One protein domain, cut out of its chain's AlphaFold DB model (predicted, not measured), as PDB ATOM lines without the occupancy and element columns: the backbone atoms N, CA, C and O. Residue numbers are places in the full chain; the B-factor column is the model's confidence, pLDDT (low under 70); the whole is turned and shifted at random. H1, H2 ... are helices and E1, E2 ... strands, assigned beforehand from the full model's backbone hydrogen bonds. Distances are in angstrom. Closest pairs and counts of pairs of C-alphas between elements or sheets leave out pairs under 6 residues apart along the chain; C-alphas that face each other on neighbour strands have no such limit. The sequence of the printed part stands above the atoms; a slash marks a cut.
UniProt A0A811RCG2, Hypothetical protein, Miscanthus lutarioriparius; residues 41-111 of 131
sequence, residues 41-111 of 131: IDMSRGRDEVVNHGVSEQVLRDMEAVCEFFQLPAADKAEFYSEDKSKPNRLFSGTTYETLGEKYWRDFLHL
ATOM      1  N   ILE A  41     -17.246  23.947  14.391       84.06
ATOM      2  CA  ILE A  41     -16.613  22.660  14.695       84.06
ATOM      3  C   ILE A  41     -15.264  22.605  13.968       84.06
ATOM      4  O   ILE A  41     -15.216  22.640  12.737       84.06
ATOM      5  N   ASP A  42     -14.169  22.533  14.721       79.44
ATOM      6  CA  ASP A  42     -12.820  22.341  14.193       79.44
ATOM      7  C   ASP A  42     -12.565  20.851  13.922       79.44
ATOM      8  O   ASP A  42     -12.243  20.083  14.826       79.44
ATOM      9  N   MET A  43     -12.689  20.455  12.653       82.88
ATOM     10  CA  MET A  43     -12.393  19.097  12.175       82.88
ATOM     11  C   MET A  43     -10.929  18.915  11.738       82.88
ATOM     12  O   MET A  43     -10.569  17.867  11.204       82.88
ATOM     13  N   SER A  44     -10.062  19.922  11.906       79.12
ATOM     14  CA  SER A  44      -8.644  19.810  11.515       79.12
ATOM     15  C   SER A  44      -7.836  18.893  12.441       79.12
ATOM     16  O   SER A  44      -6.688  18.544  12.150       79.12
ATOM     17  N   ARG A  45      -8.436  18.490  13.565       75.25
ATOM     18  CA  ARG A  45      -7.845  17.662  14.616       75.25
ATOM     19  C   ARG A  45      -8.507  16.288  14.621       75.25
ATOM     20  O   ARG A  45      -9.602  16.103  14.113       75.25
ATOM     21  N   GLY A  46      -7.882  15.313  15.278       80.12
ATOM     22  CA  GLY A  46      -8.488  13.990  15.498       80.12
ATOM     23  C   GLY A  46      -9.661  13.973  16.496       80.12
ATOM     24  O   GLY A  46      -9.941  12.921  17.061       80.12
ATOM     25  N   ARG A  47     -10.270  15.131  16.789       76.81
ATOM     26  CA  ARG A  47     -11.378  15.327  17.734       76.81
ATOM     27  C   ARG A  47     -12.207  16.542  17.311       76.81
ATOM     28  O   ARG A  47     -11.631  17.513  16.830       76.81
ATOM     29  N   ASP A  48     -13.511  16.495  17.564       83.44
ATOM     30  CA  ASP A  48     -14.445  17.576  17.237       83.44
ATOM     31  C   ASP A  48     -14.428  18.645  18.343       83.44
ATOM     32  O   ASP A  48     -15.133  18.538  19.349       83.44
ATOM     33  N   GLU A  49     -13.588  19.673  18.193       85.56
ATOM     34  CA  GLU A  49     -13.564  20.815  19.120       85.56
ATOM     35  C   GLU A  49     -14.523  21.906  18.643       85.56
ATOM     36  O   GLU A  49     -14.465  22.329  17.492       85.56
ATOM     37  N   VAL A  50     -15.390  22.405  19.527       87.06
ATOM     38  CA  VAL A  50     -16.253  23.552  19.212       87.06
ATOM     39  C   VAL A  50     -15.584  24.833  19.692       87.06
ATOM     40  O   VAL A  50     -15.334  24.997  20.885       87.06
ATOM     41  N   VAL A  51     -15.341  25.765  18.774       84.50
ATOM     42  CA  VAL A  51     -14.865  27.125  19.076       84.50
ATOM     43  C   VAL A  51     -15.990  28.137  18.887       84.50
ATOM     44  O   VAL A  51     -17.005  27.840  18.256       84.50
ATOM     45  N   ASN A  52     -15.827  29.345  19.440       85.56
ATOM     46  CA  ASN A  52     -16.858  30.393  19.419       85.56
ATOM     47  C   ASN A  52     -18.207  29.916  19.991       85.56
ATOM     48  O   ASN A  52     -19.274  30.329  19.552       85.56
ATOM     49  N   HIS A  53     -18.160  29.043  20.999       87.31
ATOM     50  CA  HIS A  53     -19.330  28.411  21.613       87.31
ATOM     51  C   HIS A  53     -20.235  29.368  22.408       87.31
ATOM     52  O   HIS A  53     -21.266  28.952  22.929       87.31
ATOM     53  N   GLY A  54     -19.847  30.633  22.583       87.94
ATOM     54  CA  GLY A  54     -20.615  31.622  23.348       87.94
ATOM     55  C   GLY A  54     -20.558  31.457  24.874       87.94
ATOM     56  O   GLY A  54     -20.926  32.384  25.590       87.94
ATOM     57  N   VAL A  55     -20.053  30.328  25.396       89.00
ATOM     58  CA  VAL A  55     -19.676  30.199  26.818       89.00
ATOM     59  C   VAL A  55     -18.592  31.225  27.151       89.00
ATOM     60  O   VAL A  55     -17.586  31.316  26.451       89.00
ATOM     61  N   SER A  56     -18.813  32.016  28.202       91.25
ATOM     62  CA  SER A  56     -17.879  33.068  28.593       91.25
ATOM     63  C   SER A  56     -16.618  32.490  29.236       91.25
ATOM     64  O   SER A  56     -16.662  31.503  29.968       91.25
ATOM     65  N   GLU A  57     -15.495  33.180  29.047       87.94
ATOM     66  CA  GLU A  57     -14.225  32.847  29.703       87.94
ATOM     67  C   GLU A  57     -14.333  32.823  31.235       87.94
ATOM     68  O   GLU A  57     -13.596  32.111  31.911       87.94
ATOM     69  N   GLN A  58     -15.256  33.603  31.805       88.75
ATOM     70  CA  GLN A  58     -15.485  33.588  33.245       88.75
ATOM     71  C   GLN A  58     -16.084  32.256  33.703       88.75
ATOM     72  O   GLN A  58     -15.580  31.696  34.667       88.75
ATOM     73  N   VAL A  59     -17.071  31.715  32.980       88.31
ATOM     74  CA  VAL A  59     -17.667  30.405  33.295       88.31
ATOM     75  C   VAL A  59     -16.627  29.289  33.181       88.31
ATOM     76  O   VAL A  59     -16.609  28.382  34.008       88.31
ATOM     77  N   LEU A  60     -15.713  29.369  32.207       88.19
ATOM     78  CA  LEU A  60     -14.603  28.416  32.090       88.19
ATOM     79  C   LEU A  60     -13.659  28.483  33.303       88.19
ATOM     80  O   LEU A  60     -13.303  27.447  33.861       88.19
ATOM     81  N   ARG A  61     -13.311  29.693  33.766       87.69
ATOM     82  CA  ARG A  61     -12.530  29.888  35.005       87.69
ATOM     83  C   ARG A  61     -13.284  29.466  36.264       87.69
ATOM     84  O   ARG A  61     -12.666  29.046  37.236       87.69
ATOM     85  N   ASP A  62     -14.605  29.609  36.288       85.88
ATOM     86  CA  ASP A  62     -15.433  29.131  37.399       85.88
ATOM     87  C   ASP A  62     -15.428  27.597  37.444       85.88
ATOM     88  O   ASP A  62     -15.287  27.018  38.519       85.88
ATOM     89  N   MET A  63     -15.464  26.932  36.285       84.56
ATOM     90  CA  MET A  63     -15.313  25.476  36.199       84.56
ATOM     91  C   MET A  63     -13.936  24.990  36.661       84.56
ATOM     92  O   MET A  63     -13.845  23.924  37.264       84.56
ATOM     93  N   GLU A  64     -12.871  25.768  36.463       82.56
ATOM     94  CA  GLU A  64     -11.553  25.448  37.029       82.56
ATOM     95  C   GLU A  64     -11.574  25.424  38.566       82.56
ATOM     96  O   GLU A  64     -10.890  24.603  39.177       82.56
ATOM     97  N   ALA A  65     -12.427  26.227  39.215       75.62
ATOM     98  CA  ALA A  65     -12.579  26.178  40.670       75.62
ATOM     99  C   ALA A  65     -13.082  24.807  41.154       75.62
ATOM    100  O   ALA A  65     -12.766  24.396  42.267       75.62
ATOM    101  N   VAL A  66     -13.790  24.035  40.321       82.25
ATOM    102  CA  VAL A  66     -14.168  22.647  40.650       82.25
ATOM    103  C   VAL A  66     -12.926  21.772  40.859       82.25
ATOM    104  O   VAL A  66     -12.959  20.850  41.675       82.25
ATOM    105  N   CYS A  67     -11.799  22.071  40.208       84.88
ATOM    106  CA  CYS A  67     -10.546  21.351  40.437       84.88
ATOM    107  C   CYS A  67     -10.014  21.530  41.871       84.88
ATOM    108  O   CYS A  67      -9.371  20.614  42.390       84.88
ATOM    109  N   GLU A  68     -10.328  22.644  42.545       89.62
ATOM    110  CA  GLU A  68      -9.952  22.868  43.950       89.62
ATOM    111  C   GLU A  68     -10.601  21.838  44.885       89.62
ATOM    112  O   GLU A  68      -9.999  21.465  45.893       89.62
ATOM    113  N   PHE A  69     -11.780  21.299  44.537       90.88
ATOM    114  CA  PHE A  69     -12.431  20.239  45.316       90.88
ATOM    115  C   PHE A  69     -11.503  19.037  45.528       90.88
ATOM    116  O   PHE A  69     -11.409  18.508  46.633       90.88
ATOM    117  N   PHE A  70     -10.774  18.617  44.492       91.00
ATOM    118  CA  PHE A  70      -9.888  17.453  44.584       91.00
ATOM    119  C   PHE A  70      -8.656  17.713  45.458       91.00
ATOM    120  O   PHE A  70      -8.098  16.764  46.018       91.00
ATOM    121  N   GLN A  71      -8.282  18.982  45.631       91.00
ATOM    122  CA  GLN A  71      -7.188  19.418  46.499       91.00
ATOM    123  C   GLN A  71      -7.601  19.507  47.977       91.00
ATOM    124  O   GLN A  71      -6.733  19.637  48.842       91.00
ATOM    125  N   LEU A  72      -8.899  19.405  48.292       90.81
ATOM    126  CA  LEU A  72      -9.377  19.413  49.673       90.81
ATOM    127  C   LEU A  72      -8.856  18.201  50.471       90.81
ATOM    128  O   LEU A  72      -8.616  17.126  49.902       90.81
ATOM    129  N   PRO A  73      -8.726  18.336  51.805       92.12
ATOM    130  CA  PRO A  73      -8.407  17.223  52.690       92.12
ATOM    131  C   PRO A  73      -9.369  16.044  52.515       92.12
ATOM    132  O   PRO A  73     -10.561  16.215  52.256       92.12
ATOM    133  N   ALA A  74      -8.870  14.824  52.726       90.12
ATOM    134  CA  ALA A  74      -9.681  13.612  52.597       90.12
ATOM    135  C   ALA A  74     -10.939  13.634  53.486       90.12
ATOM    136  O   ALA A  74     -11.976  13.142  53.063       90.12
ATOM    137  N   ALA A  75     -10.871  14.249  54.672       90.00
ATOM    138  CA  ALA A  75     -12.010  14.375  55.581       90.00
ATOM    139  C   ALA A  75     -13.173  15.186  54.983       90.00
ATOM    140  O   ALA A  75     -14.322  14.782  55.128       90.00
ATOM    141  N   ASP A  76     -12.884  16.280  54.268       88.62
ATOM    142  CA  ASP A  76     -13.912  17.097  53.604       88.62
ATOM    143  C   ASP A  76     -14.515  16.372  52.386       88.62
ATOM    144  O   ASP A  76     -15.678  16.573  52.045       88.62
ATOM    145  N   LYS A  77     -13.733  15.508  51.726       90.94
ATOM    146  CA  LYS A  77     -14.175  14.721  50.561       90.94
ATOM    147  C   LYS A  77     -14.928  13.443  50.939       90.94
ATOM    148  O   LYS A  77     -15.732  12.953  50.148       90.94
ATOM    149  N   ALA A  78     -14.668  12.898  52.128       90.25
ATOM    150  CA  ALA A  78     -15.181  11.603  52.573       90.25
ATOM    151  C   ALA A  78     -16.712  11.551  52.643       90.25
ATOM    152  O   ALA A  78     -17.289  10.510  52.346       90.25
ATOM    153  N   GLU A  79     -17.365  12.669  52.972       89.00
ATOM    154  CA  GLU A  79     -18.831  12.779  52.992       89.00
ATOM    155  C   GLU A  79     -19.462  12.422  51.636       89.00
ATOM    156  O   GLU A  79     -20.531  11.816  51.575       89.00
ATOM    157  N   PHE A  80     -18.766  12.740  50.546       90.38
ATOM    158  CA  PHE A  80     -19.244  12.514  49.187       90.38
ATOM    159  C   PHE A  80     -18.795  11.168  48.615       90.38
ATOM    160  O   PHE A  80     -19.275  10.781  47.550       90.38
ATOM    161  N   TYR A  81     -17.891  10.444  49.286       93.44
ATOM    162  CA  TYR A  81     -17.365   9.190  48.759       93.44
ATOM    163  C   TYR A  81     -18.429   8.086  48.761       93.44
ATOM    164  O   TYR A  81     -19.014   7.757  49.797       93.44
ATOM    165  N   SER A  82     -18.677   7.468  47.605       93.38
ATOM    166  CA  SER A  82     -19.581   6.326  47.504       93.38
ATOM    167  C   SER A  82     -19.361   5.500  46.236       93.38
ATOM    168  O   SER A  82     -19.352   6.038  45.136       93.38
ATOM    169  N   GLU A  83     -19.300   4.173  46.380       92.12
ATOM    170  CA  GLU A  83     -19.305   3.217  45.254       92.12
ATOM    171  C   GLU A  83     -20.719   2.931  44.710       92.12
ATOM    172  O   GLU A  83     -20.895   2.276  43.680       92.12
ATOM    173  N   ASP A  84     -21.754   3.403  45.410       92.62
ATOM    174  CA  ASP A  84     -23.143   3.168  45.038       92.62
ATOM    175  C   ASP A  84     -23.521   3.993  43.803       92.62
ATOM    176  O   ASP A  84     -23.676   5.217  43.849       92.62
ATOM    177  N   LYS A  85     -23.717   3.293  42.682       89.81
ATOM    178  CA  LYS A  85     -24.061   3.909  41.400       89.81
ATOM    179  C   LYS A  85     -25.442   4.563  41.382       89.81
ATOM    180  O   LYS A  85     -25.683   5.380  40.492       89.81
ATOM    181  N   SER A  86     -26.314   4.228  42.336       91.12
ATOM    182  CA  SER A  86     -27.644   4.826  42.467       91.12
ATOM    183  C   SER A  86     -27.605   6.241  43.048       91.12
ATOM    184  O   SER A  86     -28.517   7.027  42.789       91.12
ATOM    185  N   LYS A  87     -26.532   6.611  43.767       90.25
ATOM    186  CA  LYS A  87     -26.357   7.976  44.270       90.25
ATOM    187  C   LYS A  87     -25.993   8.919  43.120       90.25
ATOM    188  O   LYS A  87     -24.934   8.726  42.515       90.25
ATOM    189  N   PRO A  88     -26.820   9.934  42.812       87.56
ATOM    190  CA  PRO A  88     -26.594  10.806  41.662       87.56
ATOM    191  C   PRO A  88     -25.340  11.666  41.843       87.56
ATOM    192  O   PRO A  88     -24.523  11.738  40.928       87.56
ATOM    193  N   ASN A  89     -25.150  12.229  43.040       91.50
ATOM    194  CA  ASN A  89     -23.990  13.038  43.398       91.50
ATOM    195  C   ASN A  89     -23.032  12.201  44.247       91.50
ATOM    196  O   ASN A  89     -23.417  11.750  45.329       91.50
ATOM    197  N   ARG A  90     -21.813  11.952  43.760       93.81
ATOM    198  CA  ARG A  90     -20.823  11.139  44.485       93.81
ATOM    199  C   ARG A  90     -19.397  11.351  43.991       93.81
ATOM    200  O   ARG A  90     -19.162  11.566  42.802       93.81
ATOM    201  N   LEU A  91     -18.457  11.198  44.914       93.50
ATOM    202  CA  LEU A  91     -17.040  10.985  44.662       93.50
ATOM    203  C   LEU A  91     -16.767   9.475  44.646       93.50
ATOM    204  O   LEU A  91     -17.229   8.754  45.526       93.50
ATOM    205  N   PHE A  92     -16.026   8.987  43.664       92.06
ATOM    206  CA  PHE A  92     -15.612   7.584  43.605       92.06
ATOM    207  C   PHE A  92     -14.264   7.456  42.904       92.06
ATOM    208  O   PHE A  92     -13.900   8.306  42.088       92.06
ATOM    209  N   SER A  93     -13.536   6.386  43.201       89.88
ATOM    210  CA  SER A  93     -12.240   6.107  42.584       89.88
ATOM    211  C   SER A  93     -12.391   4.979  41.564       89.88
ATOM    212  O   SER A  93     -12.974   3.935  41.842       89.88
ATOM    213  N   GLY A  94     -11.898   5.192  40.345       81.31
ATOM    214  CA  GLY A  94     -11.882   4.168  39.299       81.31
ATOM    215  C   GLY A  94     -10.698   3.214  39.441       81.31
ATOM    216  O   GLY A  94      -9.636   3.586  39.949       81.31
ATOM    217  N   THR A  95     -10.861   1.984  38.953       67.62
ATOM    218  CA  THR A  95      -9.780   0.996  38.897       67.62
ATOM    219  C   THR A  95      -8.696   1.385  37.901       67.62
ATOM    220  O   THR A  95      -8.915   2.121  36.941       67.62
ATOM    221  N   THR A  96      -7.503   0.859  38.168       61.06
ATOM    222  CA  THR A  96      -6.274   1.102  37.428       61.06
ATOM    223  C   THR A  96      -6.441   0.895  35.926       61.06
ATOM    224  O   THR A  96      -6.688  -0.224  35.475       61.06
ATOM    225  N   TYR A  97      -6.254   1.958  35.153       65.75
ATOM    226  CA  TYR A  97      -6.143   1.859  33.704       65.75
ATOM    227  C   TYR A  97      -4.681   1.606  33.346       65.75
ATOM    228  O   TYR A  97      -3.784   2.235  33.911       65.75
ATOM    229  N   GLU A  98      -4.449   0.685  32.414       64.94
ATOM    230  CA  GLU A  98      -3.138   0.490  31.804       64.94
ATOM    231  C   GLU A  98      -3.110   1.244  30.478       64.94
ATOM    232  O   GLU A  98      -3.876   0.959  29.556       64.94
ATOM    233  N   THR A  99      -2.251   2.250  30.381       70.06
ATOM    234  CA  THR A  99      -1.983   2.958  29.126       70.06
ATOM    235  C   THR A  99      -0.479   3.049  28.971       70.06
ATOM    236  O   THR A  99       0.206   3.517  29.872       70.06
ATOM    237  N   LEU A 100       0.047   2.540  27.853       78.00
ATOM    238  CA  LEU A 100       1.489   2.521  27.562       78.00
ATOM    239  C   LEU A 100       2.352   1.839  28.650       78.00
ATOM    240  O   LEU A 100       3.531   2.145  28.789       78.00
ATOM    241  N   GLY A 101       1.779   0.894  29.405       77.75
ATOM    242  CA  GLY A 101       2.473   0.162  30.472       77.75
ATOM    243  C   GLY A 101       2.449   0.842  31.844       77.75
ATOM    244  O   GLY A 101       2.916   0.249  32.816       77.75
ATOM    245  N   GLU A 102       1.865   2.037  31.957       76.56
ATOM    246  CA  GLU A 102       1.688   2.720  33.235       76.56
ATOM    247  C   GLU A 102       0.302   2.461  33.818       76.56
ATOM    248  O   GLU A 102      -0.720   2.507  33.128       76.56
ATOM    249  N   LYS A 103       0.294   2.190  35.123       79.50
ATOM    250  CA  LYS A 103      -0.895   1.984  35.941       79.50
ATOM    251  C   LYS A 103      -1.261   3.296  36.615       79.50
ATOM    252  O   LYS A 103      -0.533   3.738  37.502       79.50
ATOM    253  N   TYR A 104      -2.395   3.884  36.246       79.00
ATOM    254  CA  TYR A 104      -2.899   5.084  36.916       79.00
ATOM    255  C   TYR A 104      -4.264   4.847  37.555       79.00
ATOM    256  O   TYR A 104      -5.099   4.113  37.030       79.00
ATOM    257  N   TRP A 105      -4.486   5.493  38.697       82.25
ATOM    258  CA  TRP A 105      -5.780   5.581  39.369       82.25
ATOM    259  C   TRP A 105      -6.368   6.974  39.131       82.25
ATOM    260  O   TRP A 105      -5.632   7.926  38.860       82.25
ATOM    261  N   ARG A 106      -7.697   7.092  39.168       88.38
ATOM    262  CA  ARG A 106      -8.383   8.369  38.953       88.38
ATOM    263  C   ARG A 106      -9.574   8.493  39.886       88.38
ATOM    264  O   ARG A 106     -10.384   7.572  39.968       88.38
ATOM    265  N   ASP A 107      -9.696   9.658  40.502       89.31
ATOM    266  CA  ASP A 107     -10.885  10.057  41.244       89.31
ATOM    267  C   ASP A 107     -11.867  10.788  40.329       89.31
ATOM    268  O   ASP A 107     -11.476  11.575  39.464       89.31
ATOM    269  N   PHE A 108     -13.156  10.530  40.532       90.81
ATOM    270  CA  PHE A 108     -14.249  11.104  39.761       90.81
ATOM    271  C   PHE A 108     -15.267  11.740  40.699       90.81
ATOM    272  O   PHE A 108     -15.787  11.075  41.593       90.81
ATOM    273  N   LEU A 109     -15.600  13.006  40.452       92.12
ATOM    274  CA  LEU A 109     -16.741  13.674  41.067       92.12
ATOM    275  C   LEU A 109     -17.875  13.729  40.043       92.12
ATOM    276  O   LEU A 109     -17.741  14.371  39.002       92.12
ATOM    277  N   HIS A 110     -18.978  13.044  40.328       91.69
ATOM    278  CA  HIS A 110     -20.190  13.091  39.516       91.69
ATOM    279  C   HIS A 110     -21.230  13.964  40.211       91.69
ATOM    280  O   HIS A 110     -21.525  13.737  41.385       91.69
ATOM    281  N   LEU A 111     -21.766  14.947  39.486       90.94
ATOM    282  CA  LEU A 111     -22.792  15.877  39.952       90.94
ATOM    283  C   LEU A 111     -23.904  15.952  38.910       90.94
ATOM    284  O   LEU A 111     -23.642  16.124  37.719       90.94
TER     285      LEU A 111
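AT A GLANCE: This is residues 41 to 111 of the 131 residues of the protein "Hypothetical protein" of Miscanthus lutarioriparius (UniProt A0A811RCG2). The printed part is an open U with an empty middle: H1 makes the base, a small hook of residues 41 to 51 with E1 makes one arm, and the hairpin of E2 and E3 makes the other, longer arm. H2 makes a small corner beyond the last residue of H1, and a loop leads from it to E2. The printed part has 71 residues, with two named helices and three named strands in the order E1, H1, H2, E2, E3; the class is mixed, helices and strands, and the one sheet, E2 - E3, is antiparallel. It is only just loose, close to extended, with a radius of gyration of the C-alphas of 16.4 A and spans of 41 by 35 by 25 A.

HOW THE PARTS SIT: E1, residues 49 to 51, pairs with no named strand, but residues 41 to 42 pair antiparallel with residues 49 to 50 of E1. Next along the chain is H1, residues 57 to 71, and E1 and H1 are apart. H2, residues 74 to 78, is close to H1 but not clearly touching; their closest C-alphas, those of Phe 69 and Lys 77, are 7.8 A apart. E2, residues 90 to 99, comes nearest to H2 at the C-alphas of Lys 77 and Leu 91, 7.5 A apart. E2 bends by 52 degrees at residue 96. E3, residues 102 to 110, forms a hairpin with E2, antiparallel at 158 degrees between their directions. Across this pair N 92 and O 108 are 3.0 A apart and N 104 and O 97 are 3.2 A apart, both within hydrogen-bond range. H1 and E3 are near each other, with 6 pairs of C-alphas within 10 A. E1 is apart from H2, E2 and E3, and H1 is apart from E2. In H2 every O i to N i+4 pair is within hydrogen-bond range; in H1 5 of 11 are, beside 12 of 12 O i to N i+3 pairs.

IN THESE COORDINATES: E1 is short and begins at C-alpha 49 at (-13.564, 20.815, 19.120). H1 is 22.6 A long and begins at C-alpha 57 at (-14.225, 32.847, 29.703). H2 has five residues and is 5.9 A long. E2 is 25.6 A long and E3 is 25.0 A long, ending at C-alpha 110 at (-20.190, 13.091, 39.516).

THE WHOLE: The C-alphas farthest apart, those of Ser 44 and Ala 75, are 44.5 A apart. Residues 43 to 48, 54 to 65 and 71 to 76 stand free. The printed part has no cut, and the link from H2 to E2, 11 residues, is long. The mean pLDDT of the printed part is 85.5, and residues 95 to 98 are under 70.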